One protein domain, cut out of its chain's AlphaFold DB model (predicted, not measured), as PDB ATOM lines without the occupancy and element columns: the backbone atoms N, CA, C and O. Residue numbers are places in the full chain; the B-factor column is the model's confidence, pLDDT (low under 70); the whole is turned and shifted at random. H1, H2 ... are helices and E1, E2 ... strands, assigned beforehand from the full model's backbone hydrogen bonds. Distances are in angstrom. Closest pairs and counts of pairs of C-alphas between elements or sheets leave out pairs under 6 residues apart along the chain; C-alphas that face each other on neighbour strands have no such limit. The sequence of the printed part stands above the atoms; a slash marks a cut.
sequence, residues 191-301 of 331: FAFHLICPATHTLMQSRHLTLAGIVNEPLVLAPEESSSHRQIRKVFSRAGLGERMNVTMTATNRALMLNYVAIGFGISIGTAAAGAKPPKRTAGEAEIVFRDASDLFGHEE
ATOM      1  N   PHE A 191     114.714 151.355 171.281       93.31
ATOM      2  CA  PHE A 191     114.706 150.345 170.226       93.31
ATOM      3  C   PHE A 191     115.154 148.999 170.786       93.31
ATOM      4  O   PHE A 191     116.245 148.876 171.339       93.31
ATOM      5  N   ALA A 192     114.300 147.988 170.642       94.38
ATOM      6  CA  ALA A 192     114.585 146.627 171.075       94.38
ATOM      7  C   ALA A 192     115.694 145.998 170.220       94.38
ATOM      8  O   ALA A 192     115.753 146.190 168.996       94.38
ATOM      9  N   PHE A 193     116.562 145.215 170.859       96.38
ATOM     10  CA  PHE A 193     117.506 144.366 170.141       96.38
ATOM     11  C   PHE A 193     116.786 143.188 169.489       96.38
ATOM     12  O   PHE A 193     115.929 142.544 170.085       96.38
ATOM     13  N   HIS A 194     117.182 142.892 168.259       96.69
ATOM     14  CA  HIS A 194     116.672 141.787 167.470       96.69
ATOM     15  C   HIS A 194     117.828 140.914 166.998       96.69
ATOM     16  O   HIS A 194     118.894 141.416 166.628       96.69
ATOM     17  N   LEU A 195     117.576 139.611 166.957       97.38
ATOM     18  CA  LEU A 195     118.332 138.675 166.145       97.38
ATOM     19  C   LEU A 195     117.892 138.836 164.687       97.38
ATOM     20  O   LEU A 195     116.699 138.844 164.376       97.38
ATOM     21  N   ILE A 196     118.860 138.948 163.794       97.31
ATOM     22  CA  ILE A 196     118.654 139.190 162.375       97.31
ATOM     23  C   ILE A 196     119.330 138.059 161.614       97.31
ATOM     24  O   ILE A 196     120.548 137.907 161.664       97.31
ATOM     25  N   CYS A 197     118.544 137.246 160.922       96.50
ATOM     26  CA  CYS A 197     119.045 136.066 160.224       96.50
ATOM     27  C   CYS A 197     118.130 135.695 159.049       96.50
ATOM     28  O   CYS A 197     117.012 136.221 158.957       96.50
ATOM     29  N   PRO A 198     118.574 134.806 158.144       95.44
ATOM     30  CA  PRO A 198     117.693 134.200 157.154       95.44
ATOM     31  C   PRO A 198     116.453 133.562 157.799       95.44
ATOM     32  O   PRO A 198     116.551 132.910 158.836       95.44
ATOM     33  N   ALA A 199     115.289 133.679 157.161       93.56
ATOM     34  CA  ALA A 199     114.023 133.109 157.634       93.56
ATOM     35  C   ALA A 199     114.096 131.587 157.849       93.56
ATOM     36  O   ALA A 199     113.396 131.035 158.694       93.56
ATOM     37  N   THR A 200     114.969 130.912 157.098       92.75
ATOM     38  CA  THR A 200     115.210 129.465 157.158       92.75
ATOM     39  C   THR A 200     116.246 129.055 158.208       92.75
ATOM     40  O   THR A 200     116.549 127.871 158.320       92.75
ATOM     41  N   HIS A 201     116.825 130.001 158.952       95.38
ATOM     42  CA  HIS A 201     117.877 129.719 159.923       95.38
ATOM     43  C   HIS A 201     117.350 128.877 161.099       95.38
ATOM     44  O   HIS A 201     116.249 129.117 161.594       95.38
ATOM     45  N   THR A 202     118.145 127.932 161.611       94.19
ATOM     46  CA  THR A 202     117.745 127.020 162.707       94.19
ATOM     47  C   THR A 202     117.296 127.777 163.960       94.19
ATOM     48  O   THR A 202     116.315 127.407 164.603       94.19
ATOM     49  N   LEU A 203     117.946 128.907 164.261       94.38
ATOM     50  CA  LEU A 203     117.543 129.796 165.358       94.38
ATOM     51  C   LEU A 203     116.133 130.380 165.210       94.38
ATOM     52  O   LEU A 203     115.608 130.855 166.206       94.38
ATOM     53  N   MET A 204     115.495 130.342 164.036       93.31
ATOM     54  CA  MET A 204     114.085 130.720 163.870       93.31
ATOM     55  C   MET A 204     113.118 129.608 164.278       93.31
ATOM     56  O   MET A 204     111.985 129.896 164.653       93.31
ATOM     57  N   GLN A 205     113.571 128.355 164.271       89.25
ATOM     58  CA  GLN A 205     112.775 127.195 164.679       89.25
ATOM     59  C   GLN A 205     112.821 126.959 166.196       89.25
ATOM     60  O   GLN A 205     111.933 126.321 166.760       89.25
ATOM     61  N   SER A 206     113.833 127.497 166.883       90.62
ATOM     62  CA  SER A 206     113.972 127.384 168.336       90.62
ATOM     63  C   SER A 206     112.809 128.047 169.078       90.62
ATOM     64  O   SER A 206     112.486 129.210 168.826       90.62
ATOM     65  N   ARG A 207     112.231 127.361 170.076       89.88
ATOM     66  CA  ARG A 207     111.161 127.923 170.925       89.88
ATOM     67  C   ARG A 207     111.624 129.158 171.704       89.88
ATOM     68  O   ARG A 207     110.888 130.134 171.800       89.88
ATOM     69  N   HIS A 208     112.862 129.134 172.194       92.19
ATOM     70  CA  HIS A 208     113.483 130.233 172.932       92.19
ATOM     71  C   HIS A 208     114.876 130.520 172.375       92.19
ATOM     72  O   HIS A 208     115.602 129.593 172.008       92.19
ATOM     73  N   LEU A 209     115.243 131.800 172.316       95.75
ATOM     74  CA  LEU A 209     116.615 132.201 172.027       95.75
ATOM     75  C   LEU A 209     117.463 132.047 173.287       95.75
ATOM     76  O   LEU A 209     117.025 132.387 174.383       95.75
ATOM     77  N   THR A 210     118.686 131.553 173.126       96.62
ATOM     78  CA  THR A 210     119.661 131.449 174.214       96.62
ATOM     79  C   THR A 210     120.989 132.033 173.763       96.62
ATOM     80  O   THR A 210     121.370 131.901 172.597       96.62
ATOM     81  N   LEU A 211     121.730 132.644 174.690       97.81
ATOM     82  CA  LEU A 211     123.070 133.162 174.396       97.81
ATOM     83  C   LEU A 211     123.999 132.048 173.892       97.81
ATOM     84  O   LEU A 211     124.737 132.250 172.936       97.81
ATOM     85  N   ALA A 212     123.911 130.849 174.475       95.75
ATOM     86  CA  ALA A 212     124.707 129.700 174.051       95.75
ATOM     87  C   ALA A 212     124.397 129.246 172.613       95.75
ATOM     88  O   ALA A 212     125.305 128.798 171.922       95.75
ATOM     89  N   GLY A 213     123.142 129.361 172.163       95.38
ATOM     90  CA  GLY A 213     122.775 129.080 170.775       95.38
ATOM     91  C   GLY A 213     123.310 130.140 169.816       95.38
ATOM     92  O   GLY A 213     123.886 129.799 168.793       95.38
ATOM     93  N   ILE A 214     123.174 131.419 170.177       97.31
ATOM     94  CA  ILE A 214     123.583 132.546 169.326       97.31
ATOM     95  C   ILE A 214     125.109 132.629 169.183       97.31
ATOM     96  O   ILE A 214     125.602 132.863 168.087       97.31
ATOM     97  N   VAL A 215     125.870 132.431 170.266       96.81
ATOM     98  CA  VAL A 215     127.336 132.614 170.258       96.81
ATOM     99  C   VAL A 215     128.077 131.609 169.366       96.81
ATOM    100  O   VAL A 215     129.225 131.842 169.011       96.81
ATOM    101  N   ASN A 216     127.437 130.491 169.009       94.88
ATOM    102  CA  ASN A 216     128.022 129.470 168.137       94.88
ATOM    103  C   ASN A 216     127.887 129.794 166.643       94.88
ATOM    104  O   ASN A 216     128.471 129.089 165.823       94.88
ATOM    105  N   GLU A 217     127.119 130.821 166.286       97.31
ATOM    106  CA  GLU A 217     126.943 131.227 164.896       97.31
ATOM    107  C   GLU A 217     128.008 132.253 164.474       97.31
ATOM    108  O   GLU A 217     128.476 133.039 165.303       97.31
ATOM    109  N   PRO A 218     128.365 132.317 163.180       97.75
ATOM    110  CA  PRO A 218     129.109 133.444 162.623       97.75
ATOM    111  C   PRO A 218     128.351 134.761 162.838       97.75
ATOM    112  O   PRO A 218     127.179 134.876 162.465       97.75
ATOM    113  N   LEU A 219     129.008 135.763 163.424       98.38
ATOM    114  CA  LEU A 219     128.407 137.053 163.754       98.38
ATOM    115  C   LEU A 219     128.840 138.148 162.771       98.38
ATOM    116  O   LEU A 219     130.024 138.423 162.583       98.38
ATOM    117  N   VAL A 220     127.846 138.831 162.211       98.19
ATOM    118  CA  VAL A 220     127.969 140.050 161.412       98.19
ATOM    119  C   VAL A 220     127.545 141.235 162.279       98.19
ATOM    120  O   VAL A 220     126.349 141.453 162.487       98.19
ATOM    121  N   LEU A 221     128.500 141.999 162.809       97.56
ATOM    122  CA  LEU A 221     128.230 143.048 163.802       97.56
ATOM    123  C   LEU A 221     128.697 144.440 163.359       97.56
ATOM    124  O   LEU A 221     129.468 144.616 162.415       97.56
ATOM    125  N   ALA A 222     128.217 145.453 164.076       95.75
ATOM    126  CA  ALA A 222     128.755 146.804 163.996       95.75
ATOM    127  C   ALA A 222     130.167 146.863 164.623       95.75
ATOM    128  O   ALA A 222     130.536 145.944 165.356       95.75
ATOM    129  N   PRO A 223     130.961 147.924 164.385       95.62
ATOM    130  CA  PRO A 223     132.263 148.105 165.033       95.62
ATOM    131  C   PRO A 223     132.179 148.078 166.563       95.62
ATOM    132  O   PRO A 223     131.132 148.405 167.135       95.62
ATOM    133  N   GLU A 224     133.276 147.712 167.227       94.38
ATOM    134  CA  GLU A 224     133.349 147.576 168.690       94.38
ATOM    135  C   GLU A 224     133.055 148.885 169.438       94.38
ATOM    136  O   GLU A 224     132.570 148.878 170.571       94.38
ATOM    137  N   GLU A 225     133.299 150.019 168.785       92.38
ATOM    138  CA  GLU A 225     133.030 151.367 169.275       92.38
ATOM    139  C   GLU A 225     131.536 151.712 169.252       92.38
ATOM    140  O   GLU A 225     131.107 152.704 169.849       92.38
ATOM    141  N   SER A 226     130.704 150.909 168.586       93.25
ATOM    142  CA  SER A 226     129.259 151.116 168.588       93.25
ATOM    143  C   SER A 226     128.635 150.717 169.930       93.25
ATOM    144  O   SER A 226     129.018 149.728 170.557       93.25
ATOM    145  N   SER A 227     127.619 151.472 170.353       92.25
ATOM    146  CA  SER A 227     126.766 151.152 171.509       92.25
ATOM    147  C   SER A 227     126.220 149.725 171.420       92.25
ATOM    148  O   SER A 227     126.321 148.956 172.375       92.25
ATOM    149  N   SER A 228     125.709 149.352 170.244       93.38
ATOM    150  CA  SER A 228     125.158 148.018 170.003       93.38
ATOM    151  C   SER A 228     126.176 146.894 170.221       93.38
ATOM    152  O   SER A 228     125.884 145.964 170.970       93.38
ATOM    153  N   HIS A 229     127.388 146.998 169.662       95.38
ATOM    154  CA  HIS A 229     128.429 145.991 169.873       95.38
ATOM    155  C   HIS A 229     128.838 145.930 171.345       95.38
ATOM    156  O   HIS A 229     128.878 144.841 171.918       95.38
ATOM    157  N   ARG A 230     129.081 147.076 172.001       94.19
ATOM    158  CA  ARG A 230     129.421 147.095 173.433       94.19
ATOM    159  C   ARG A 230     128.376 146.381 174.283       94.19
ATOM    160  O   ARG A 230     128.753 145.613 175.164       94.19
ATOM    161  N   GLN A 231     127.089 146.601 174.008       95.44
ATOM    162  CA  GLN A 231     126.002 145.923 174.711       95.44
ATOM    163  C   GLN A 231     126.019 144.410 174.462       95.44
ATOM    164  O   GLN A 231     125.945 143.637 175.415       95.44
ATOM    165  N   ILE A 232     126.182 143.977 173.209       96.62
ATOM    166  CA  ILE A 232     126.282 142.556 172.843       96.62
ATOM    167  C   ILE A 232     127.454 141.890 173.571       96.62
ATOM    168  O   ILE A 232     127.269 140.876 174.248       96.62
ATOM    169  N   ARG A 233     128.646 142.495 173.502       96.00
ATOM    170  CA  ARG A 233     129.852 142.009 174.183       96.00
ATOM    171  C   ARG A 233     129.641 141.937 175.692       96.00
ATOM    172  O   ARG A 233     129.906 140.905 176.293       96.00
ATOM    173  N   LYS A 234     129.093 142.991 176.305       95.62
ATOM    174  CA  LYS A 234     128.770 143.041 177.743       95.62
ATOM    175  C   LYS A 234     127.851 141.891 178.159       95.62
ATOM    176  O   LYS A 234     128.103 141.267 179.189       95.62
ATOM    177  N   VAL A 235     126.813 141.597 177.376       96.75
ATOM    178  CA  VAL A 235     125.872 140.498 177.647       96.75
ATOM    179  C   VAL A 235     126.565 139.137 177.549       96.75
ATOM    180  O   VAL A 235     126.464 138.340 178.482       96.75
ATOM    181  N   PHE A 236     127.328 138.879 176.483       97.94
ATOM    182  CA  PHE A 236     128.056 137.614 176.344       97.94
ATOM    183  C   PHE A 236     129.146 137.436 177.406       97.94
ATOM    184  O   PHE A 236     129.245 136.364 178.000       97.94
ATOM    185  N   SER A 237     129.927 138.475 177.706       96.75
ATOM    186  CA  SER A 237     130.958 138.432 178.749       96.75
ATOM    187  C   SER A 237     130.363 138.142 180.128       96.75
ATOM    188  O   SER A 237     130.903 137.309 180.851       96.75
ATOM    189  N   ARG A 238     129.218 138.747 180.481       96.88
ATOM    190  CA  ARG A 238     128.508 138.455 181.744       96.88
ATOM    191  C   ARG A 238     128.049 137.002 181.856       96.88
ATOM    192  O   ARG A 238     127.962 136.484 182.963       96.88
ATOM    193  N   ALA A 239     127.786 136.348 180.729       97.56
ATOM    194  CA  ALA A 239     127.434 134.934 180.670       97.56
ATOM    195  C   ALA A 239     128.656 133.992 180.577       97.56
ATOM    196  O   ALA A 239     128.473 132.787 180.430       97.56
ATOM    197  N   GLY A 240     129.891 134.512 180.616       98.00
ATOM    198  CA  GLY A 240     131.110 133.715 180.419       98.00
ATOM    199  C   GLY A 240     131.315 133.240 178.973       98.00
ATOM    200  O   GLY A 240     132.032 132.274 178.732       98.00
ATOM    201  N   LEU A 241     130.665 133.893 178.005       97.94
ATOM    202  CA  LEU A 241     130.654 133.517 176.587       97.94
ATOM    203  C   LEU A 241     131.393 134.514 175.679       97.94
ATOM    204  O   LEU A 241     131.421 134.310 174.472       97.94
ATOM    205  N   GLY A 242     131.988 135.578 176.230       94.81
ATOM    206  CA  GLY A 242     132.639 136.641 175.446       94.81
ATOM    207  C   GLY A 242     133.723 136.127 174.490       94.81
ATOM    208  O   GLY A 242     133.666 136.416 173.301       94.81
ATOM    209  N   GLU A 243     134.630 135.275 174.977       95.81
ATOM    210  CA  GLU A 243     135.724 134.680 174.180       95.81
ATOM    211  C   GLU A 243     135.243 133.736 173.067       95.81
ATOM    212  O   GLU A 243     136.006 133.357 172.185       95.81
ATOM    213  N   ARG A 244     133.972 133.319 173.110       96.88
ATOM    214  CA  ARG A 244     133.377 132.441 172.096       96.88
ATOM    215  C   ARG A 244     132.755 133.217 170.942       96.88
ATOM    216  O   ARG A 244     132.344 132.589 169.971       96.88
ATOM    217  N   MET A 245     132.634 134.541 171.047       97.56
ATOM    218  CA  MET A 245     132.051 135.353 169.986       97.56
ATOM    219  C   MET A 245     132.888 135.238 168.708       97.56
ATOM    220  O   MET A 245     134.030 135.683 168.662       97.56
ATOM    221  N   ASN A 246     132.295 134.688 167.651       96.56
ATOM    222  CA  ASN A 246     132.932 134.575 166.344       96.56
ATOM    223  C   ASN A 246     132.452 135.698 165.414       96.56
ATOM    224  O   ASN A 246     131.528 135.502 164.625       96.56
ATOM    225  N   VAL A 247     133.045 136.892 165.526       97.38
ATOM    226  CA  VAL A 247     132.723 138.024 164.639       97.38
ATOM    227  C   VAL A 247     133.435 137.842 163.300       97.38
ATOM    228  O   VAL A 247     134.606 138.182 163.154       97.38
ATOM    229  N   THR A 248     132.726 137.289 162.316       95.88
ATOM    230  CA  THR A 248     133.266 137.002 160.978       95.88
ATOM    231  C   THR A 248     133.250 138.216 160.062       95.88
ATOM    232  O   THR A 248     134.017 138.271 159.101       95.88
ATOM    233  N   MET A 249     132.392 139.199 160.346       96.56
ATOM    234  CA  MET A 249     132.348 140.443 159.593       96.56
ATOM    235  C   MET A 249     131.942 141.625 160.469       96.56
ATOM    236  O   MET A 249     130.978 141.556 161.233       96.56
ATOM    237  N   THR A 250     132.627 142.746 160.261       96.69
ATOM    238  CA  THR A 250     132.299 144.036 160.868       96.69
ATOM    239  C   THR A 250     131.892 145.028 159.785       96.69
ATOM    240  O   THR A 250     132.620 145.207 158.811       96.69
ATOM    241  N   ALA A 251     130.751 145.704 159.947       93.62
ATOM    242  CA  ALA A 251     130.317 146.753 159.022       93.62
ATOM    243  C   ALA A 251     129.712 147.963 159.749       93.62
ATOM    244  O   ALA A 251     128.871 147.838 160.634       93.62
ATOM    245  N   THR A 252     130.113 149.166 159.335       87.75
ATOM    246  CA  THR A 252     129.693 150.445 159.940       87.75
ATOM    247  C   THR A 252     128.253 150.839 159.610       87.75
ATOM    248  O   THR A 252     127.658 151.653 160.315       87.75
ATOM    249  N   ASN A 253     127.680 150.274 158.544       85.50
ATOM    250  CA  ASN A 253     126.343 150.592 158.055       85.50
ATOM    251  C   ASN A 253     125.410 149.385 158.207       85.50
ATOM    252  O   ASN A 253     125.715 148.281 157.751       85.50
ATOM    253  N   ARG A 254     124.223 149.617 158.782       90.75
ATOM    254  CA  ARG A 254     123.187 148.590 158.940       90.75
ATOM    255  C   ARG A 254     122.780 147.948 157.617       90.75
ATOM    256  O   ARG A 254     122.635 146.736 157.579       90.75
ATOM    257  N   ALA A 255     122.605 148.718 156.547       90.69
ATOM    258  CA  ALA A 255     122.222 148.171 155.249       90.69
ATOM    259  C   ALA A 255     123.261 147.161 154.733       90.69
ATOM    260  O   ALA A 255     122.880 146.099 154.256       90.69
ATOM    261  N   LEU A 256     124.558 147.445 154.915       92.00
ATOM    262  CA  LEU A 256     125.623 146.493 154.588       92.00
ATOM    263  C   LEU A 256     125.504 145.228 155.442       92.00
ATOM    264  O   LEU A 256     125.472 144.137 154.884       92.00
ATOM    265  N   MET A 257     125.358 145.358 156.767       94.69
ATOM    266  CA  MET A 257     125.173 144.193 157.646       94.69
ATOM    267  C   MET A 257     124.000 143.316 157.193       94.69
ATOM    268  O   MET A 257     124.158 142.106 157.064       94.69
ATOM    269  N   LEU A 258     122.844 143.922 156.898       94.06
ATOM    270  CA  LEU A 258     121.671 143.193 156.420       94.06
ATOM    271  C   LEU A 258     121.954 142.483 155.091       94.06
ATOM    272  O   LEU A 258     121.651 141.305 154.976       94.06
ATOM    273  N   ASN A 259     122.587 143.142 154.121       93.00
ATOM    274  CA  ASN A 259     122.891 142.517 152.832       93.00
ATOM    275  C   ASN A 259     123.778 141.272 152.987       93.00
ATOM    276  O   ASN A 259     123.495 140.236 152.394       93.00
ATOM    277  N   TYR A 260     124.814 141.334 153.827       94.25
ATOM    278  CA  TYR A 260     125.712 140.195 154.047       94.25
ATOM    279  C   TYR A 260     125.064 139.054 154.843       94.25
ATOM    280  O   TYR A 260     125.344 137.883 154.583       94.25
ATOM    281  N   VAL A 261     124.134 139.368 155.750       95.88
ATOM    282  CA  VAL A 261     123.265 138.352 156.367       95.88
ATOM    283  C   VAL A 261     122.380 137.677 155.306       95.88
ATOM    284  O   VAL A 261     122.205 136.461 155.348       95.88
ATOM    285  N   ALA A 262     121.869 138.427 154.319       94.19
ATOM    286  CA  ALA A 262     120.978 137.904 153.272       94.19
ATOM    287  C   ALA A 262     121.675 136.883 152.362       94.19
ATOM    288  O   ALA A 262     121.033 135.966 151.848       94.19
ATOM    289  N   ILE A 263     122.989 137.031 152.179       92.75
ATOM    290  CA  ILE A 263     123.831 136.123 151.387       92.75
ATOM    291  C   ILE A 263     124.573 135.081 152.242       92.75
ATOM    292  O   ILE A 263     125.414 134.354 151.721       92.75
ATOM    293  N   GLY A 264     124.260 134.978 153.540       91.69
ATOM    294  CA  GLY A 264     124.686 133.860 154.386       91.69
ATOM    295  C   GLY A 264     126.053 133.994 155.065       91.69
ATOM    296  O   GLY A 264     126.614 132.978 155.463       91.69
ATOM    297  N   PHE A 265     126.594 135.205 155.246       94.25
ATOM    298  CA  PHE A 265     127.866 135.402 155.976       94.25
ATOM    299  C   PHE A 265     127.761 135.140 157.489       94.25
ATOM    300  O   PHE A 265     128.778 135.051 158.179       94.25
ATOM    301  N   GLY A 266     126.536 135.039 158.002       95.81
ATOM    302  CA  GLY A 266     126.248 134.812 159.408       95.81
ATOM    303  C   GLY A 266     124.912 135.410 159.819       95.81
ATOM    304  O   GLY A 266     124.068 135.747 158.985       95.81
ATOM    305  N   ILE A 267     124.749 135.572 161.125       97.75
ATOM    306  CA  ILE A 267     123.629 136.269 161.754       97.75
ATOM    307  C   ILE A 267     124.090 137.626 162.286       97.75
ATOM    308  O   ILE A 267     125.267 137.836 162.557       97.75
ATOM    309  N   SER A 268     123.163 138.554 162.481       97.94
ATOM    310  CA  SER A 268     123.441 139.844 163.111       97.94
ATOM    311  C   SER A 268     122.571 140.041 164.347       97.94
ATOM    312  O   SER A 268     121.497 139.454 164.480       97.94
ATOM    313  N   ILE A 269     123.040 140.876 165.267       97.56
ATOM    314  CA  ILE A 269     122.292 141.315 166.442       97.56
ATOM    315  C   ILE A 269     122.312 142.838 166.408       97.56
ATOM    316  O   ILE A 269     123.375 143.449 166.306       97.56
ATOM    317  N   GLY A 270     121.145 143.470 166.472       94.81
ATOM    318  CA  GLY A 270     121.071 144.924 166.396       94.81
ATOM    319  C   GLY A 270     119.688 145.471 166.693       94.81
ATOM    320  O   GLY A 270     118.715 144.732 166.803       94.81
ATOM    321  N   THR A 271     119.593 146.788 166.811       93.50
ATOM    322  CA  THR A 271     118.369 147.467 167.246       93.50
ATOM    323  C   THR A 271     117.470 147.817 166.068       93.50
ATOM    324  O   THR A 271     117.938 148.033 164.948       93.50
ATOM    325  N   ALA A 272     116.162 147.842 166.287       89.19
ATOM    326  CA  ALA A 272     115.187 148.254 165.286       89.19
ATOM    327  C   ALA A 272     114.030 149.006 165.950       89.19
ATOM    328  O   ALA A 272     113.654 148.708 167.083       89.19
ATOM    329  N   ALA A 273     113.469 149.978 165.228       85.62
ATOM    330  CA  ALA A 273     112.238 150.640 165.641       85.62
ATOM    331  C   ALA A 273     111.065 149.646 165.644       85.62
ATOM    332  O   ALA A 273     111.061 148.675 164.880       85.62
ATOM    333  N   ALA A 274     110.050 149.913 166.464       81.81
ATOM    334  CA  ALA A 274     108.833 149.112 166.482       81.81
ATOM    335  C   ALA A 274     108.197 149.061 165.080       81.81
ATOM    336  O   ALA A 274     108.081 150.072 164.387       81.81
ATOM    337  N   GLY A 275     107.830 147.861 164.626       81.38
ATOM    338  CA  GLY A 275     107.254 147.653 163.294       81.38
ATOM    339  C   GLY A 275     108.233 147.809 162.121       81.38
ATOM    340  O   GLY A 275     107.803 147.712 160.967       81.38
ATOM    341  N   ALA A 276     109.532 148.018 162.374       84.31
ATOM    342  CA  ALA A 276     110.541 148.022 161.323       84.31
ATOM    343  C   ALA A 276     110.553 146.673 160.596       84.31
ATOM    344  O   ALA A 276     110.600 145.608 161.209       84.31
ATOM    345  N   LYS A 277     110.532 146.734 159.264       85.00
ATOM    346  CA  LYS A 277     110.565 145.544 158.416       85.00
ATOM    347  C   LYS A 277     111.970 145.330 157.855       85.00
ATOM    348  O   LYS A 277     112.649 146.316 157.551       85.00
ATOM    349  N   PRO A 278     112.394 144.071 157.679       86.12
ATOM    350  CA  PRO A 278     113.564 143.750 156.877       86.12
ATOM    351  C   PRO A 278     113.452 144.362 155.469       86.12
ATOM    352  O   PRO A 278     112.336 144.549 154.964       86.12
ATOM    353  N   PRO A 279     114.581 144.697 154.823       84.69
ATOM    354  CA  PRO A 279     114.571 145.119 153.429       84.69
ATOM    355  C   PRO A 279     113.954 144.022 152.553       84.69
ATOM    356  O   PRO A 279     114.025 142.834 152.871       84.69
ATOM    357  N   LYS A 280     113.341 144.420 151.433       83.94
ATOM    358  CA  LYS A 280     112.860 143.446 150.447       83.94
ATOM    359  C   LYS A 280     114.054 142.648 149.929       83.94
ATOM    360  O   LYS A 280     115.061 143.257 149.580       83.94
ATOM    361  N   ARG A 281     113.919 141.319 149.847       84.75
ATOM    362  CA  ARG A 281     114.992 140.473 149.309       84.75
ATOM    363  C   ARG A 281     115.317 140.866 147.870       84.75
ATOM    364  O   ARG A 281     114.400 141.140 147.083       84.75
ATOM    365  N   THR A 282     116.589 140.788 147.509       84.62
ATOM    366  CA  THR A 282     117.004 140.780 146.105       84.62
ATOM    367  C   THR A 282     116.832 139.370 145.536       84.62
ATOM    368  O   THR A 282     116.845 138.375 146.265       84.62
ATOM    369  N   ALA A 283     116.611 139.249 144.225       83.75
ATOM    370  CA  ALA A 283     116.509 137.941 143.582       83.75
ATOM    371  C   ALA A 283     117.799 137.130 143.809       83.75
ATOM    372  O   ALA A 283     118.886 137.609 143.507       83.75
ATOM    373  N   GLY A 284     117.660 135.910 144.338       82.31
ATOM    374  CA  GLY A 284     118.788 135.035 144.682       82.31
ATOM    375  C   GLY A 284     119.270 135.137 146.134       82.31
ATOM    376  O   GLY A 284     120.049 134.289 146.553       82.31
ATOM    377  N   GLU A 285     118.782 136.103 146.915       88.75
ATOM    378  CA  GLU A 285     119.135 136.257 148.333       88.75
ATOM    379  C   GLU A 285     118.108 135.591 149.258       88.75
ATOM    380  O   GLU A 285     116.935 135.398 148.902       88.75
ATOM    381  N   ALA A 286     118.539 135.256 150.475       89.44
ATOM    382  CA  ALA A 286     117.636 134.775 151.506       89.44
ATOM    383  C   ALA A 286     116.722 135.906 152.004       89.44
ATOM    384  O   ALA A 286     117.120 137.065 152.119       89.44
ATOM    385  N   GLU A 287     115.480 135.561 152.337       93.75
ATOM    386  CA  GLU A 287     114.612 136.469 153.082       93.75
ATOM    387  C   GLU A 287     115.145 136.609 154.509       93.75
ATOM    388  O   GLU A 287     115.356 135.606 155.185       93.75
ATOM    389  N   ILE A 288     115.364 137.839 154.968       95.38
ATOM    390  CA  ILE A 288     115.785 138.117 156.344       95.38
ATOM    391  C   ILE A 288     114.563 138.369 157.208       95.38
ATOM    392  O   ILE A 288     113.620 139.032 156.783       95.38
ATOM    393  N   VAL A 289     114.633 137.922 158.458       94.81
ATOM    394  CA  VAL A 289     113.652 138.219 159.501       94.81
ATOM    395  C   VAL A 289     114.311 138.889 160.699       94.81
ATOM    396  O   VAL A 289     115.491 138.679 160.980       94.81
ATOM    397  N   PHE A 290     113.535 139.708 161.409       95.62
ATOM    398  CA  PHE A 290     113.908 140.249 162.713       95.62
ATOM    399  C   PHE A 290     113.143 139.471 163.779       95.62
ATOM    400  O   PHE A 290     111.916 139.525 163.828       95.62
ATOM    401  N   ARG A 291     113.864 138.736 164.621       95.25
ATOM    402  CA  ARG A 291     113.308 138.045 165.783       95.25
ATOM    403  C   ARG A 291     113.654 138.842 167.032       95.25
ATOM    404  O   ARG A 291     114.828 139.136 167.242       95.25
ATOM    405  N   ASP A 292     112.655 139.191 167.838       94.81
ATOM    406  CA  ASP A 292     112.889 139.912 169.093       94.81
ATOM    407  C   ASP A 292     113.894 139.150 169.971       94.81
ATOM    408  O   ASP A 292     113.804 137.929 170.136       94.81
ATOM    409  N   ALA A 293     114.888 139.879 170.467       96.38
ATOM    410  CA  ALA A 293     115.912 139.389 171.376       96.38
ATOM    411  C   ALA A 293     116.100 140.374 172.544       96.38
ATOM    412  O   ALA A 293     117.168 140.418 173.162       96.38
ATOM    413  N   SER A 294     115.070 141.176 172.833       94.94
ATOM    414  CA  SER A 294     115.108 142.215 173.861       94.94
ATOM    415  C   SER A 294     115.251 141.623 175.266       94.94
ATOM    416  O   SER A 294     115.963 142.193 176.088       94.94
ATOM    417  N   ASP A 295     114.718 140.422 175.505       95.38
ATOM    418  CA  ASP A 295     114.902 139.676 176.760       95.38
ATOM    419  C   ASP A 295     116.372 139.314 177.043       95.38
ATOM    420  O   ASP A 295     116.765 139.127 178.193       95.38
ATOM    421  N   LEU A 296     117.198 139.199 175.995       96.56
ATOM    422  CA  LEU A 296     118.617 138.852 176.109       96.56
ATOM    423  C   LEU A 296     119.520 140.087 176.104       96.56
ATOM    424  O   LEU A 296     120.454 140.174 176.898       96.56
ATOM    425  N   PHE A 297     119.269 141.023 175.186       96.06
ATOM    426  CA  PHE A 297     120.180 142.139 174.911       96.06
ATOM    427  C   PHE A 297     119.640 143.506 175.348       96.06
ATOM    428  O   PHE A 297     120.382 144.489 175.339       96.06
ATOM    429  N   GLY A 298     118.384 143.573 175.788       94.56
ATOM    430  CA  GLY A 298     117.737 144.788 176.260       94.56
ATOM    431  C   GLY A 298     117.331 145.726 175.127       94.56
ATOM    432  O   GLY A 298     116.827 145.308 174.081       94.56
ATOM    433  N   HIS A 299     117.537 147.020 175.365       94.50
ATOM    434  CA  HIS A 299     117.139 148.100 174.469       94.50
ATOM    435  C   HIS A 299     118.295 149.078 174.266       94.50
ATOM    436  O   HIS A 299     119.157 149.235 175.128       94.50
ATOM    437  N   GLU A 300     118.274 149.768 173.135       93.44
ATOM    438  CA  GLU A 300     119.087 150.952 172.891       93.44
ATOM    439  C   GLU A 300     118.217 152.198 173.051       93.44
ATOM    440  O   GLU A 300     117.107 152.271 172.515       93.44
ATOM    441  N   GLU A 301     118.715 153.173 173.802       93.56
ATOM    442  CA  GLU A 301     118.040 154.449 173.995       93.56
ATOM    443  C   GLU A 301     118.472 155.427 172.906       93.56
ATOM    444  O   GLU A 301     119.660 155.611 172.637       93.56
TER     445      GLU A 301
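AT A GLANCE: This is residues 191 to 301 of the 331 residues of the protein "DNA-binding transcriptional LysR family regulator" of Prosthecobacter vanneervenii (UniProt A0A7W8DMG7). A strongly twisted antiparallel sheet is built round the long strand E1, with E4 on one side of it, E5 on the other and short E6 beside its first residues; H4 packs along E1 on one face and small H5 on the opposite face. Near the first residue of E4 stands a small parallel pair, E2 and E3, whose crossover helix H3 lies across the large sheet, while short H1 only grazes that sheet and short H2 is not on it. The printed part has 111 residues, in the order E1 H1 H2 E2 H3 E3 H4 E4 E5 H5 E6, of mixed class. It is compact, with a radius of gyration of the C-alphas of 12.8 A and spans of 40 by 27 by 27 A.

IN THESE COORDINATES: E1, residues 191 to 198, begins at C-alpha 191 (114.706, 150.345, 170.226) and is 21.0 A long. Its neighbours are E4, residues 268 to 272, 12.0 A; E5, residues 288 to 292, 13.2 A; and E6, residues 299 to 301, ending at C-alpha 301 (118.040, 154.449, 173.995). E2 is residues 219 to 221 and E3 residues 247 to 250. H3, residues 227 to 238, is 16.4 A long and H4, residues 254 to 262, 12.3 A. H1, H2 and H5 are residues 202 to 205, 211 to 214 and 294 to 297.

HOW THE PARTS SIT: E1 is antiparallel to E4, with N 194 and O 270 2.8 A apart; to E5, with N 195 and O 291 at 2.8 A; and to E6, with N 191 and O 300 at 2.8 A, each within hydrogen-bond range. The sheet is only just strongly twisted, its C-alphas up to 4.4 A off the best plane. H4 has a height over the sheet of 8.5 A and runs along E1 at 3 degrees on the local plane; the closest C-alphas, of Cys 197 and Val 261, are 6.2 A apart. H5 is on the opposite face, at a height over the sheet of 7.3 A. H3 runs across E1 at 77 degrees on the local plane, and its residues 231 to 235 touch H5, closest at the C-alphas of Ile 232 and Phe 297, 6.5 A. H1 only grazes the sheet with residues 203 to 204; H2 is not on it. E2 and E3 are parallel, with N 221 and O 249 3.0 A apart, within hydrogen-bond range; E2, H3 and E3 form a strand-helix-strand unit, two parallel neighbour strands with a helix between, its crossover right-handed. The closest C-alphas of E2 and E4, Val 220 and Ser 268, are 4.8 A apart. In H3 and H4 every O i to N i+4 pair is within hydrogen-bond range; H1, H2 and H5 are too short for one.

THE WHOLE: The two C-alphas farthest apart, of Arg 238 and Ala 283, are 40.0 A apart. The printed part has no cut. The link from E4 to E5, residues 273 to 287, is long. The mean pLDDT of the printed part is 93.7, and no printed residue is under 70.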